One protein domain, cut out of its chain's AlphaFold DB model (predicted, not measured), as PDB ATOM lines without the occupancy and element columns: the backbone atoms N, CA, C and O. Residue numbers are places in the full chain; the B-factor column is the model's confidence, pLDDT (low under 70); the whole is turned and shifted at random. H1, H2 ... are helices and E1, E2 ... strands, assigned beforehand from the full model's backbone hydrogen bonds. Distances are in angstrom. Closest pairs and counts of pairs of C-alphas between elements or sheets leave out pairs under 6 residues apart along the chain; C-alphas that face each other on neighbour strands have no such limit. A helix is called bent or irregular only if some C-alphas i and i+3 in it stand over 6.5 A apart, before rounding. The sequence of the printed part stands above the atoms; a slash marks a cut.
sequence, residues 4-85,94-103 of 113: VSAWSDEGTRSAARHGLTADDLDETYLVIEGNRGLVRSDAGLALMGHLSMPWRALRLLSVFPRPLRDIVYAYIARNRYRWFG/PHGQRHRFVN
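This is residues 4 to 85 and 94 to 103 of the 113 residues of the protein "Putative DCC family thiol-disulfide oxidoreductase YuxK" of Rhizobium soli (UniProt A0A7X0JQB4). A small head, built round the hairpin E1 and E2 with H1 and H2 on one side and H3 on the other, runs out through H4 into a long helical arm, H5, and H4 and H5 make a narrow V at the far end from H1. H6 lies off by itself after a cut, and the residues that follow it bring the last printed residue back near the first. The printed part has 92 residues, with six named helices and two named strands in the order H1, H2, E1, E2, H3, H4, H5, H6; the one sheet, E1 - E2, is antiparallel, and the class is mostly helix. The whole is loose, with a radius of gyration of the C-alphas of 17.0 A, and spans 45 by 31 by 22 A.

The printed part begins at Val 4, with C-alpha 4 at (86.054, 232.458, 191.756). H1 holds residues 9 to 17, 12.3 A from first to last C-alpha, and begins with C-alpha 9 at (93.723, 234.777, 186.559). H2 is short, residues 22 to 25. E1, residues 30 to 33, and E2, residues 36 to 39, measure 9.8 A and 9.9 A. H3 follows E2 directly as residues 40 to 50, 16.0 A long. H4 is residues 55 to 63, 13.8 A long. H5, the longest helix, is residues 66 to 84, 25.6 A from first to last C-alpha, and ends with C-alpha 84 at (65.253, 220.387, 194.661). H6 is residues 95 to 100, 10.4 A long, with C-alpha 100 at (79.732, 237.237, 194.970). H5 and H6 are irregular: C-alphas 78 and 81 are 7.2 A apart, and so are C-alphas 96 and 99. H5 has a kink of 42 degrees near residue 78.

E1 and E2 form a hairpin, antiparallel at 156 degrees between their directions. N 31 and O 38 are within hydrogen-bond range at 3.0 A, and N 38 and O 31 at 2.8 A. The closest C-alphas of H1 and E2, those of Ala 15 and Gly 37, are 7.1 A apart. H1 and H2 are close but not clearly touching, with the C-alphas of Ala 15 and Leu 25 closest at 7.8 A. H3 has 7 pairs of C-alphas within 8 A of E1, the closest being those of Val 31 and Ala 43 at 5.1 A. H3 and H4 only just touch, and only at the corner by their link, with 3 pairs of C-alphas within 8 A; the closest are those of Met 48 and Trp 55, 6.8 A apart. Their lines stand at a steep tilt of 69.6 degrees, only just short of about perpendicular, opposite ways. H4 and H5 are close but not clearly touching, with the C-alphas of Ser 62 and Arg 69 closest at 7.5 A, at a shallow tilt of 28 degrees, opposite ways. H6 is apart from H1 and from H5, and its residues 95 to 99 stand free together with residue 94. Every O i to N i+4 pair is within hydrogen-bond range in H1 and H3; H4 has 3 of 5, H5 13 of 15, and H6 0 of 2, with 2 of its 3 O i to N i+3 pairs within range, while H2 is too short for an O i to N i+4 pair.

The C-alphas of Asp 9 and Pro 65, the two farthest apart, are 46.5 A apart, while those of Val 4 and Asn 103 are 7.3 A apart. Residues 86 to 93 are not printed, and C-alphas 85 and 94 are 17.8 A apart across the cut. The links that are printed whole are tight. Residues 70 to 85, of which 70 to 84 belong to H5, stand free. The mean pLDDT of the printed part is 75.3; it is under 70 for 26 residues, among them 52 to 66 and 80 to 85.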
ATOM      1  N   VAL A   4      85.119 232.180 192.845       86.81
ATOM      2  CA  VAL A   4      86.054 232.458 191.756       86.81
ATOM      3  C   VAL A   4      86.353 231.119 191.097       86.81
ATOM      4  O   VAL A   4      86.445 230.109 191.795       86.81
ATOM      5  N   SER A   5      86.474 231.079 189.773       86.19
ATOM      6  CA  SER A   5      86.937 229.861 189.110       86.19
ATOM      7  C   SER A   5      88.411 229.618 189.435       86.19
ATOM      8  O   SER A   5      89.219 230.546 189.370       86.19
ATOM      9  N   ALA A   6      88.756 228.371 189.765       85.75
ATOM     10  CA  ALA A   6      90.121 227.960 190.107       85.75
ATOM     11  C   ALA A   6      91.134 228.377 189.019       85.75
ATOM     12  O   ALA A   6      92.146 229.010 189.309       85.75
ATOM     13  N   TRP A   7      90.775 228.138 187.756       84.00
ATOM     14  CA  TRP A   7      91.593 228.395 186.564       84.00
ATOM     15  C   TRP A   7      91.479 229.808 185.971       84.00
ATOM     16  O   TRP A   7      91.878 230.034 184.833       84.00
ATOM     17  N   SER A   8      90.892 230.764 186.691       85.25
ATOM     18  CA  SER A   8      90.954 232.168 186.261       85.25
ATOM     19  C   SER A   8      92.217 232.844 186.759       85.25
ATOM     20  O   SER A   8      92.756 232.473 187.798       85.25
ATOM     21  N   ASP A   9      92.603 233.942 186.113       85.38
ATOM     22  CA  ASP A   9      93.723 234.777 186.559       85.38
ATOM     23  C   ASP A   9      93.613 235.201 188.032       85.38
ATOM     24  O   ASP A   9      94.619 235.377 188.720       85.38
ATOM     25  N   GLU A  10      92.397 235.420 188.539       86.06
ATOM     26  CA  GLU A  10      92.181 235.730 189.953       86.06
ATOM     27  C   GLU A  10      92.296 234.489 190.849       86.06
ATOM     28  O   GLU A  10      92.895 234.576 191.927       86.06
ATOM     29  N   GLY A  11      91.767 233.347 190.401       86.38
ATOM     30  CA  GLY A  11      91.882 232.054 191.076       86.38
ATOM     31  C   GLY A  11      93.337 231.624 191.230       86.38
ATOM     32  O   GLY A  11      93.804 231.451 192.355       86.38
ATOM     33  N   THR A  12      94.095 231.586 190.133       87.06
ATOM     34  CA  THR A  12      95.507 231.179 190.116       87.06
ATOM     35  C   THR A  12      96.383 232.119 190.944       87.06
ATOM     36  O   THR A  12      97.207 231.662 191.735       87.06
ATOM     37  N   ARG A  13      96.177 233.445 190.858       87.38
ATOM     38  CA  ARG A  13      96.902 234.405 191.716       87.38
ATOM     39  C   ARG A  13      96.567 234.227 193.192       87.38
ATOM     40  O   ARG A  13      97.439 234.398 194.040       87.38
ATOM     41  N   SER A  14      95.309 233.938 193.516       87.12
ATOM     42  CA  SER A  14      94.901 233.712 194.904       87.12
ATOM     43  C   SER A  14      95.484 232.413 195.444       87.12
ATOM     44  O   SER A  14      95.995 232.429 196.559       87.12
ATOM     45  N   ALA A  15      95.489 231.345 194.648       86.75
ATOM     46  CA  ALA A  15      96.110 230.072 194.988       86.75
ATOM     47  C   ALA A  15      97.617 230.221 195.253       86.75
ATOM     48  O   ALA A  15      98.082 229.876 196.338       86.75
ATOM     49  N   ALA A  16      98.348 230.870 194.340       86.25
ATOM     50  CA  ALA A  16      99.787 231.100 194.484       86.25
ATOM     51  C   ALA A  16     100.142 231.877 195.766       86.25
ATOM     52  O   ALA A  16     101.088 231.525 196.466       86.25
ATOM     53  N   ARG A  17      99.351 232.900 196.131       88.19
ATOM     54  CA  ARG A  17      99.554 233.659 197.382       88.19
ATOM     55  C   ARG A  17      99.378 232.823 198.651       88.19
ATOM     56  O   ARG A  17      99.898 233.210 199.689       88.19
ATOM     57  N   HIS A  18      98.638 231.721 198.574       88.81
ATOM     58  CA  HIS A  18      98.316 230.863 199.715       88.81
ATOM     59  C   HIS A  18      99.084 229.536 199.687       88.81
ATOM     60  O   HIS A  18      98.736 228.622 200.431       88.81
ATOM     61  N   GLY A  19     100.128 229.442 198.854       86.12
ATOM     62  CA  GLY A  19     101.003 228.272 198.770       86.12
ATOM     63  C   GLY A  19     100.373 227.060 198.084       86.12
ATOM     64  O   GLY A  19     100.828 225.947 198.313       86.12
ATOM     65  N   LEU A  20      99.331 227.269 197.278       85.50
ATOM     66  CA  LEU A  20      98.660 226.208 196.529       85.50
ATOM     67  C   LEU A  20      99.283 226.056 195.140       85.50
ATOM     68  O   LEU A  20      99.653 227.043 194.496       85.50
ATOM     69  N   THR A  21      99.391 224.813 194.697       85.25
ATOM     70  CA  THR A  21     100.008 224.399 193.436       85.25
ATOM     71  C   THR A  21      98.983 224.288 192.305       85.25
ATOM     72  O   THR A  21      97.782 224.449 192.514       85.25
ATOM     73  N   ALA A  22      99.460 224.036 191.080       82.25
ATOM     74  CA  ALA A  22      98.578 223.734 189.954       82.25
ATOM     75  C   ALA A  22      97.761 222.455 190.203       82.25
ATOM     76  O   ALA A  22      96.567 222.445 189.926       82.25
ATOM     77  N   ASP A  23      98.368 221.443 190.822       84.38
ATOM     78  CA  ASP A  23      97.696 220.191 191.179       84.38
ATOM     79  C   ASP A  23      96.553 220.429 192.185       84.38
ATOM     80  O   ASP A  23      95.500 219.799 192.105       84.38
ATOM     81  N   ASP A  24      96.702 221.398 193.096       83.12
ATOM     82  CA  ASP A  24      95.632 221.779 194.031       83.12
ATOM     83  C   ASP A  24      94.451 222.485 193.335       83.12
ATOM     84  O   ASP A  24      93.344 222.521 193.875       83.12
ATOM     85  N   LEU A  25      94.663 223.068 192.148       82.56
ATOM     86  CA  LEU A  25      93.609 223.696 191.338       82.56
ATOM     87  C   LEU A  25      92.786 222.674 190.539       82.56
ATOM     88  O   LEU A  25      91.666 222.997 190.138       82.56
ATOM     89  N   ASP A  26      93.317 221.465 190.331       83.69
ATOM     90  CA  ASP A  26      92.588 220.333 189.741       83.69
ATOM     91  C   ASP A  26      91.615 219.676 190.734       83.69
ATOM     92  O   ASP A  26      90.734 218.900 190.348       83.69
ATOM     93  N   GLU A  27      91.721 220.005 192.023       80.88
ATOM     94  CA  GLU A  27      90.789 219.528 193.034       80.88
ATOM     95  C   GLU A  27      89.375 220.085 192.803       80.88
ATOM     96  O   GLU A  27      89.158 221.215 192.360       80.88
ATOM     97  N   THR A  28      88.366 219.286 193.164       76.75
ATOM     98  CA  THR A  28      86.951 219.611 192.882       76.75
ATOM     99  C   THR A  28      86.515 220.939 193.514       76.75
ATOM    100  O   THR A  28      85.623 221.618 193.002       76.75
ATOM    101  N   TYR A  29      87.097 221.297 194.661       81.12
ATOM    102  CA  TYR A  29      86.811 222.542 195.365       81.12
ATOM    103  C   TYR A  29      87.963 222.937 196.294       81.12
ATOM    104  O   TYR A  29      88.586 222.099 196.945       81.12
ATOM    105  N   LEU A  30      88.176 224.248 196.394       86.31
ATOM    106  CA  LEU A  30      89.212 224.882 197.199       86.31
ATOM    107  C   LEU A  30      88.581 225.978 198.064       86.31
ATOM    108  O   LEU A  30      87.702 226.715 197.605       86.31
ATOM    109  N   VAL A  31      89.046 226.116 199.303       85.94
ATOM    110  CA  VAL A  31      88.643 227.205 200.198       85.94
ATOM    111  C   VAL A  31      89.877 227.964 200.655       85.94
ATOM    112  O   VAL A  31      90.818 227.381 201.175       85.94
ATOM    113  N   ILE A  32      89.856 229.282 200.485       86.00
ATOM    114  CA  ILE A  32      90.866 230.170 201.056       86.00
ATOM    115  C   ILE A  32      90.242 230.847 202.272       86.00
ATOM    116  O   ILE A  32      89.275 231.604 202.139       86.00
ATOM    117  N   GLU A  33      90.780 230.560 203.454       84.12
ATOM    118  CA  GLU A  33      90.322 231.122 204.720       84.12
ATOM    119  C   GLU A  33      91.466 231.870 205.412       84.12
ATOM    120  O   GLU A  33      92.462 231.285 205.845       84.12
ATOM    121  N   GLY A  34      91.333 233.196 205.498       83.19
ATOM    122  CA  GLY A  34      92.386 234.061 206.025       83.19
ATOM    123  C   GLY A  34      93.660 233.945 205.189       83.19
ATOM    124  O   GLY A  34      93.668 234.366 204.039       83.19
ATOM    125  N   ASN A  35      94.711 233.369 205.778       81.06
ATOM    126  CA  ASN A  35      96.013 233.155 205.137       81.06
ATOM    127  C   ASN A  35      96.282 231.674 204.800       81.06
ATOM    128  O   ASN A  35      97.425 231.296 204.558       81.06
ATOM    129  N   ARG A  36      95.256 230.810 204.833       83.12
ATOM    130  CA  ARG A  36      95.396 229.365 204.595       83.12
ATOM    131  C   ARG A  36      94.594 228.935 203.369       83.12
ATOM    132  O   ARG A  36      93.403 229.227 203.272       83.12
ATOM    133  N   GLY A  37      95.252 228.222 202.458       85.38
ATOM    134  CA  GLY A  37      94.597 227.439 201.415       85.38
ATOM    135  C   GLY A  37      94.195 226.072 201.965       85.38
ATOM    136  O   GLY A  37      95.010 225.391 202.580       85.38
ATOM    137  N   LEU A  38      92.934 225.690 201.783       85.69
ATOM    138  CA  LEU A  38      92.371 224.412 202.204       85.69
ATOM    139  C   LEU A  38      91.876 223.658 200.969       85.69
ATOM    140  O   LEU A  38      91.180 224.234 200.128       85.69
ATOM    141  N   VAL A  39      92.187 222.366 200.911       85.81
ATOM    142  CA  VAL A  39      91.791 221.427 199.847       85.81
ATOM    143  C   VAL A  39      90.963 220.278 200.432       85.81
ATOM    144  O   VAL A  39      90.957 220.055 201.647       85.81
ATOM    145  N   ARG A  40      90.268 219.521 199.575       83.88
ATOM    146  CA  ARG A  40      89.592 218.255 199.930       83.88
ATOM    147  C   ARG A  40      88.686 218.377 201.168       83.88
ATOM    148  O   ARG A  40      87.917 219.324 201.312       83.88
ATOM    149  N   SER A  41      88.750 217.401 202.074       78.88
ATOM    150  CA  SER A  41      87.922 217.338 203.277       78.88
ATOM    151  C   SER A  41      88.091 218.557 204.186       78.88
ATOM    152  O   SER A  41      87.101 218.981 204.781       78.88
ATOM    153  N   ASP A  42      89.278 219.165 204.250       82.44
ATOM    154  CA  ASP A  42      89.517 220.368 205.059       82.44
ATOM    155  C   ASP A  42      88.771 221.577 204.492       82.44
ATOM    156  O   ASP A  42      88.108 222.304 205.235       82.44
ATOM    157  N   ALA A  43      88.785 221.740 203.165       84.56
ATOM    158  CA  ALA A  43      87.970 222.740 202.484       84.56
ATOM    159  C   ALA A  43      86.477 222.522 202.768       84.56
ATOM    160  O   ALA A  43      85.742 223.475 203.024       84.56
ATOM    161  N   GLY A  44      86.031 221.263 202.779       81.38
ATOM    162  CA  GLY A  44      84.642 220.897 203.045       81.38
ATOM    163  C   GLY A  44      84.222 221.216 204.479       81.38
ATOM    164  O   GLY A  44      83.162 221.804 204.695       81.38
ATOM    165  N   LEU A  45      85.067 220.885 205.459       78.56
ATOM    166  CA  LEU A  45      84.845 221.189 206.874       78.56
ATOM    167  C   LEU A  45      84.817 222.695 207.138       78.56
ATOM    168  O   LEU A  45      83.939 223.166 207.863       78.56
ATOM    169  N   ALA A  46      85.730 223.450 206.523       81.12
ATOM    170  CA  ALA A  46      85.720 224.903 206.597       81.12
ATOM    171  C   ALA A  46      84.421 225.459 206.009       81.12
ATOM    172  O   ALA A  46      83.718 226.210 206.682       81.12
ATOM    173  N   LEU A  47      84.021 225.010 204.813       79.44
ATOM    174  CA  LEU A  47      82.771 225.430 204.180       79.44
ATOM    175  C   LEU A  47      81.561 225.149 205.081       79.44
ATOM    176  O   LEU A  47      80.737 226.037 205.290       79.44
ATOM    177  N   MET A  48      81.484 223.953 205.676       73.81
ATOM    178  CA  MET A  48      80.430 223.582 206.627       73.81
ATOM    179  C   MET A  48      80.357 224.524 207.835       73.81
ATOM    180  O   MET A  48      79.262 224.765 208.340       73.81
ATOM    181  N   GLY A  49      81.488 225.077 208.285       69.94
ATOM    182  CA  GLY A  49      81.537 226.081 209.352       69.94
ATOM    183  C   GLY A  49      80.853 227.404 208.990       69.94
ATOM    184  O   GLY A  49      80.324 228.079 209.873       69.94
ATOM    185  N   HIS A  50      80.803 227.744 207.701       71.81
ATOM    186  CA  HIS A  50      80.177 228.965 207.178       71.81
ATOM    187  C   HIS A  50      78.724 228.779 206.728       71.81
ATOM    188  O   HIS A  50      78.039 229.765 206.451       71.81
ATOM    189  N   LEU A  51      78.234 227.540 206.631       71.19
ATOM    190  CA  LEU A  51      76.831 227.285 206.315       71.19
ATOM    191  C   LEU A  51      75.955 227.562 207.550       71.19
ATOM    192  O   LEU A  51      76.180 227.042 208.644       71.19
ATOM    193  N   SER A  52      74.919 228.383 207.365       59.00
ATOM    194  CA  SER A  52      73.906 228.680 208.381       59.00
ATOM    195  C   SER A  52      73.108 227.425 208.791       59.00
ATOM    196  O   SER A  52      73.120 226.401 208.101       59.00
ATOM    197  N   MET A  53      72.416 227.482 209.942       40.50
ATOM    198  CA  MET A  53      71.468 226.436 210.382       40.50
ATOM    199  C   MET A  53      70.570 226.038 209.198       40.50
ATOM    200  O   MET A  53      69.956 226.930 208.615       40.50
ATOM    201  N   PRO A  54      70.545 224.755 208.772       57.44
ATOM    202  CA  PRO A  54      70.517 223.548 209.611       57.44
ATOM    203  C   PRO A  54      71.814 222.716 209.692       57.44
ATOM    204  O   PRO A  54      71.849 221.721 210.414       57.44
ATOM    205  N   TRP A  55      72.900 223.088 209.011       59.69
ATOM    206  CA  TRP A  55      74.132 222.271 208.978       59.69
ATOM    207  C   TRP A  55      74.834 222.181 210.340       59.69
ATOM    208  O   TRP A  55      75.348 221.130 210.726       59.69
ATOM    209  N   ARG A  56      74.745 223.248 211.139       57.91
ATOM    210  CA  ARG A  56      75.160 223.249 212.549       57.91
ATOM    211  C   ARG A  56      74.335 222.271 213.407       57.91
ATOM    212  O   ARG A  56      74.900 221.615 214.277       57.91
ATOM    213  N   ALA A  57      73.036 222.113 213.124       58.56
ATOM    214  CA  ALA A  57      72.159 221.148 213.798       58.56
ATOM    215  C   ALA A  57      72.412 219.698 213.351       58.56
ATOM    216  O   ALA A  57      72.306 218.783 214.161       58.56
ATOM    217  N   LEU A  58      72.831 219.474 212.100       60.66
ATOM    218  CA  LEU A  58      73.299 218.164 211.621       60.66
ATOM    219  C   LEU A  58      74.511 217.646 212.419       60.66
ATOM    220  O   LEU A  58      74.649 216.441 212.640       60.66
ATOM    221  N   ARG A  59      75.355 218.552 212.930       58.59
ATOM    222  CA  ARG A  59      76.446 218.203 213.852       58.59
ATOM    223  C   ARG A  59      75.924 217.693 215.203       58.59
ATOM    224  O   ARG A  59      76.478 216.738 215.730       58.59
ATOM    225  N   LEU A  60      74.827 218.251 215.722       59.50
ATOM    226  CA  LEU A  60      74.139 217.743 216.923       59.50
ATOM    227  C   LEU A  60      73.425 216.408 216.653       59.50
ATOM    228  O   LEU A  60      73.505 215.488 217.460       59.50
ATOM    229  N   LEU A  61      72.825 216.245 215.472       58.59
ATOM    230  CA  LEU A  61      72.293 214.961 214.987       58.59
ATOM    231  C   LEU A  61      73.377 213.889 214.798       58.59
ATOM    232  O   LEU A  61      73.054 212.712 214.689       58.59
ATOM    233  N   SER A  62      74.666 214.244 214.790       59.91
ATOM    234  CA  SER A  62      75.753 213.256 214.737       59.91
ATOM    235  C   SER A  62      75.937 212.490 216.053       59.91
ATOM    236  O   SER A  62      76.603 211.457 216.044       59.91
ATOM    237  N   VAL A  63      75.315 212.954 217.146       64.50
ATOM    238  CA  VAL A  63      75.201 212.238 218.429       64.50
ATOM    239  C   VAL A  63      74.136 211.129 218.369       64.50
ATOM    240  O   VAL A  63      74.157 210.216 219.190       64.50
ATOM    241  N   PHE A  64      73.229 211.148 217.383       65.88
ATOM    242  CA  PHE A  64      72.232 210.086 217.222       65.88
ATOM    243  C   PHE A  64      72.860 208.767 216.731       65.88
ATOM    244  O   PHE A  64      73.822 208.777 215.954       65.88
ATOM    245  N   PRO A  65      72.305 207.608 217.141       67.69
ATOM    246  CA  PRO A  65      72.796 206.294 216.742       67.69
ATOM    247  C   PRO A  65      72.828 206.144 215.214       67.69
ATOM    248  O   PRO A  65      71.895 206.536 214.509       67.69
ATOM    249  N   ARG A  66      73.910 205.527 214.711       64.62
ATOM    250  CA  ARG A  66      74.185 205.285 213.278       64.62
ATOM    251  C   ARG A  66      72.959 204.884 212.430       64.62
ATOM    252  O   ARG A  66      72.809 205.492 211.372       64.62
ATOM    253  N   PRO A  67      72.071 203.952 212.844       71.19
ATOM    254  CA  PRO A  67      70.933 203.546 212.012       71.19
ATOM    255  C   PRO A  67      69.938 204.676 211.729       71.19
ATOM    256  O   PRO A  67      69.388 204.759 210.636       71.19
ATOM    257  N   LEU A  68      69.733 205.589 212.680       67.31
ATOM    258  CA  LEU A  68      68.791 206.698 212.522       67.31
ATOM    259  C   LEU A  68      69.321 207.723 211.515       67.31
ATOM    260  O   LEU A  68      68.578 208.207 210.661       67.31
ATOM    261  N   ARG A  69      70.632 207.986 211.560       69.00
ATOM    262  CA  ARG A  69      71.314 208.843 210.587       69.00
ATOM    263  C   ARG A  69      71.252 208.258 209.177       69.00
ATOM    264  O   ARG A  69      71.002 209.011 208.244       69.00
ATOM    265  N   ASP A  70      71.417 206.946 209.032       74.38
ATOM    266  CA  ASP A  70      71.332 206.266 207.734       74.38
ATOM    267  C   ASP A  70      69.916 206.287 207.149       74.38
ATOM    268  O   ASP A  70      69.750 206.551 205.961       74.38
ATOM    269  N   ILE A  71      68.877 206.094 207.970       75.56
ATOM    270  CA  ILE A  71      67.475 206.171 207.521       75.56
ATOM    271  C   ILE A  71      67.130 207.592 207.070       75.56
ATOM    272  O   ILE A  71      66.559 207.779 205.994       75.56
ATOM    273  N   VAL A  72      67.505 208.602 207.860       72.44
ATOM    274  CA  VAL A  72      67.286 210.013 207.515       72.44
ATOM    275  C   VAL A  72      68.065 210.379 206.252       72.44
ATOM    276  O   VAL A  72      67.504 210.997 205.348       72.44
ATOM    277  N   TYR A  73      69.324 209.949 206.138       72.50
ATOM    278  CA  TYR A  73      70.137 210.183 204.948       72.50
ATOM    279  C   TYR A  73      69.545 209.497 203.711       72.50
ATOM    280  O   TYR A  73      69.413 210.135 202.671       72.50
ATOM    281  N   ALA A  74      69.110 208.239 203.820       74.62
ATOM    282  CA  ALA A  74      68.465 207.502 202.735       74.62
ATOM    283  C   ALA A  74      67.135 208.145 202.311       74.62
ATOM    284  O   ALA A  74      66.830 208.206 201.118       74.62
ATOM    285  N   TYR A  75      66.358 208.667 203.262       74.69
ATOM    286  CA  TYR A  75      65.118 209.387 202.980       74.69
ATOM    287  C   TYR A  75      65.387 210.703 202.240       74.69
ATOM    288  O   TYR A  75      64.789 210.955 201.192       74.69
ATOM    289  N   ILE A  76      66.347 211.502 202.718       73.38
ATOM    290  CA  ILE A  76      66.769 212.745 202.060       73.38
ATOM    291  C   ILE A  76      67.336 212.443 200.671       73.38
ATOM    292  O   ILE A  76      66.949 213.099 199.711       73.38
ATOM    293  N   ALA A  77      68.203 211.439 200.524       71.31
ATOM    294  CA  ALA A  77      68.821 211.079 199.250       71.31
ATOM    295  C   ALA A  77      67.789 210.638 198.202       71.31
ATOM    296  O   ALA A  77      67.892 211.047 197.045       71.31
ATOM    297  N   ARG A  78      66.762 209.871 198.600       71.75
ATOM    298  CA  ARG A  78      65.659 209.478 197.705       71.75
ATOM    299  C   ARG A  78      64.764 210.654 197.329       71.75
ATOM    300  O   ARG A  78      64.328 210.738 196.185       71.75
ATOM    301  N   ASN A  79      64.521 211.586 198.251       70.00
ATOM    302  CA  ASN A  79      63.705 212.768 197.968       70.00
ATOM    303  C   ASN A  79      64.493 213.958 197.403       70.00
ATOM    304  O   ASN A  79      63.862 214.914 196.961       70.00
ATOM    305  N   ARG A  80      65.835 213.921 197.343       68.94
ATOM    306  CA  ARG A  80      66.657 215.084 196.948       68.94
ATOM    307  C   ARG A  80      66.302 215.607 195.560       68.94
ATOM    308  O   ARG A  80      66.189 216.812 195.373       68.94
ATOM    309  N   TYR A  81      66.057 214.706 194.609       57.75
ATOM    310  CA  TYR A  81      65.668 215.076 193.248       57.75
ATOM    311  C   TYR A  81      64.207 215.531 193.154       57.75
ATOM    312  O   TYR A  81      63.886 216.353 192.301       57.75
ATOM    313  N   ARG A  82      63.333 215.055 194.053       60.62
ATOM    314  CA  ARG A  82      61.931 215.491 194.147       60.62
ATOM    315  C   ARG A  82      61.776 216.856 194.820       60.62
ATOM    316  O   ARG A  82      60.865 217.587 194.463       60.62
ATOM    317  N   TRP A  83      62.626 217.187 195.793       59.12
ATOM    318  CA  TRP A  83      62.540 218.436 196.564       59.12
ATOM    319  C   TRP A  83      63.290 219.598 195.917       59.12
ATOM    320  O   TRP A  83      62.819 220.727 195.980       59.12
ATOM    321  N   PHE A  84      64.440 219.338 195.288       62.12
ATOM    322  CA  PHE A  84      65.253 220.387 194.661       62.12
ATOM    323  C   PHE A  84      65.129 220.442 193.136       62.12
ATOM    324  O   PHE A  84      65.654 221.375 192.525       62.12
ATOM    325  N   GLY A  85      64.426 219.477 192.532       53.00
ATOM    326  CA  GLY A  85      64.338 219.326 191.084       53.00
ATOM    327  C   GLY A  85      65.680 218.932 190.459       53.00
ATOM    328  O   GLY A  85      66.761 219.208 190.981       53.00
ATOM    329  N   PRO A  94      71.049 234.976 190.603       72.75
ATOM    330  CA  PRO A  94      70.118 236.100 190.522       72.75
ATOM    331  C   PRO A  94      70.853 237.434 190.722       72.75
ATOM    332  O   PRO A  94      71.889 237.484 191.386       72.75
ATOM    333  N   HIS A  95      70.314 238.525 190.162       68.56
ATOM    334  CA  HIS A  95      70.983 239.836 190.078       68.56
ATOM    335  C   HIS A  95      71.611 240.313 191.401       68.56
ATOM    336  O   HIS A  95      72.755 240.760 191.402       68.56
ATOM    337  N   GLY A  96      70.927 240.130 192.536       73.75
ATOM    338  CA  GLY A  96      71.434 240.532 193.854       73.75
ATOM    339  C   GLY A  96      72.631 239.725 194.376       73.75
ATOM    340  O   GLY A  96      73.297 240.167 195.304       73.75
ATOM    341  N   GLN A  97      72.946 238.563 193.796       70.75
ATOM    342  CA  GLN A  97      74.037 237.682 194.245       70.75
ATOM    343  C   GLN A  97      75.238 237.658 193.294       70.75
ATOM    344  O   GLN A  97      76.268 237.080 193.640       70.75
ATOM    345  N   ARG A  98      75.149 238.316 192.131       74.44
ATOM    346  CA  ARG A  98      76.229 238.354 191.129       74.44
ATOM    347  C   ARG A  98      77.528 238.947 191.669       74.44
ATOM    348  O   ARG A  98      78.589 238.466 191.310       74.44
ATOM    349  N   HIS A  99      77.452 239.900 192.598       76.81
ATOM    350  CA  HIS A  99      78.626 240.509 193.237       76.81
ATOM    351  C   HIS A  99      79.512 239.503 193.999       76.81
ATOM    352  O   HIS A  99      80.664 239.796 194.313       76.81
ATOM    353  N   ARG A 100      78.980 238.316 194.322       80.94
ATOM    354  CA  ARG A 100      79.732 237.237 194.970       80.94
ATOM    355  C   ARG A 100      80.472 236.354 193.975       80.94
ATOM    356  O   ARG A 100      81.286 235.565 194.427       80.94
ATOM    357  N   PHE A 101      80.185 236.444 192.681       79.62
ATOM    358  CA  PHE A 101      80.804 235.626 191.645       79.62
ATOM    359  C   PHE A 101      81.723 236.503 190.807       79.62
ATOM    360  O   PHE A 101      81.295 237.500 190.233       79.62
ATOM    361  N   VAL A 102      82.995 236.133 190.749       79.94
ATOM    362  CA  VAL A 102      83.947 236.783 189.854       79.94
ATOM    363  C   VAL A 102      83.839 236.107 188.496       79.94
ATOM    364  O   VAL A 102      84.014 234.893 188.388       79.94
ATOM    365  N   ASN A 103      83.552 236.895 187.461       67.62
ATOM    366  CA  ASN A 103      83.616 236.431 186.081       67.62
ATOM    367  C   ASN A 103      85.083 236.185 185.724       67.62
ATOM    368  O   ASN A 103      85.811 237.109 185.371       67.62
TER     369      ASN A 103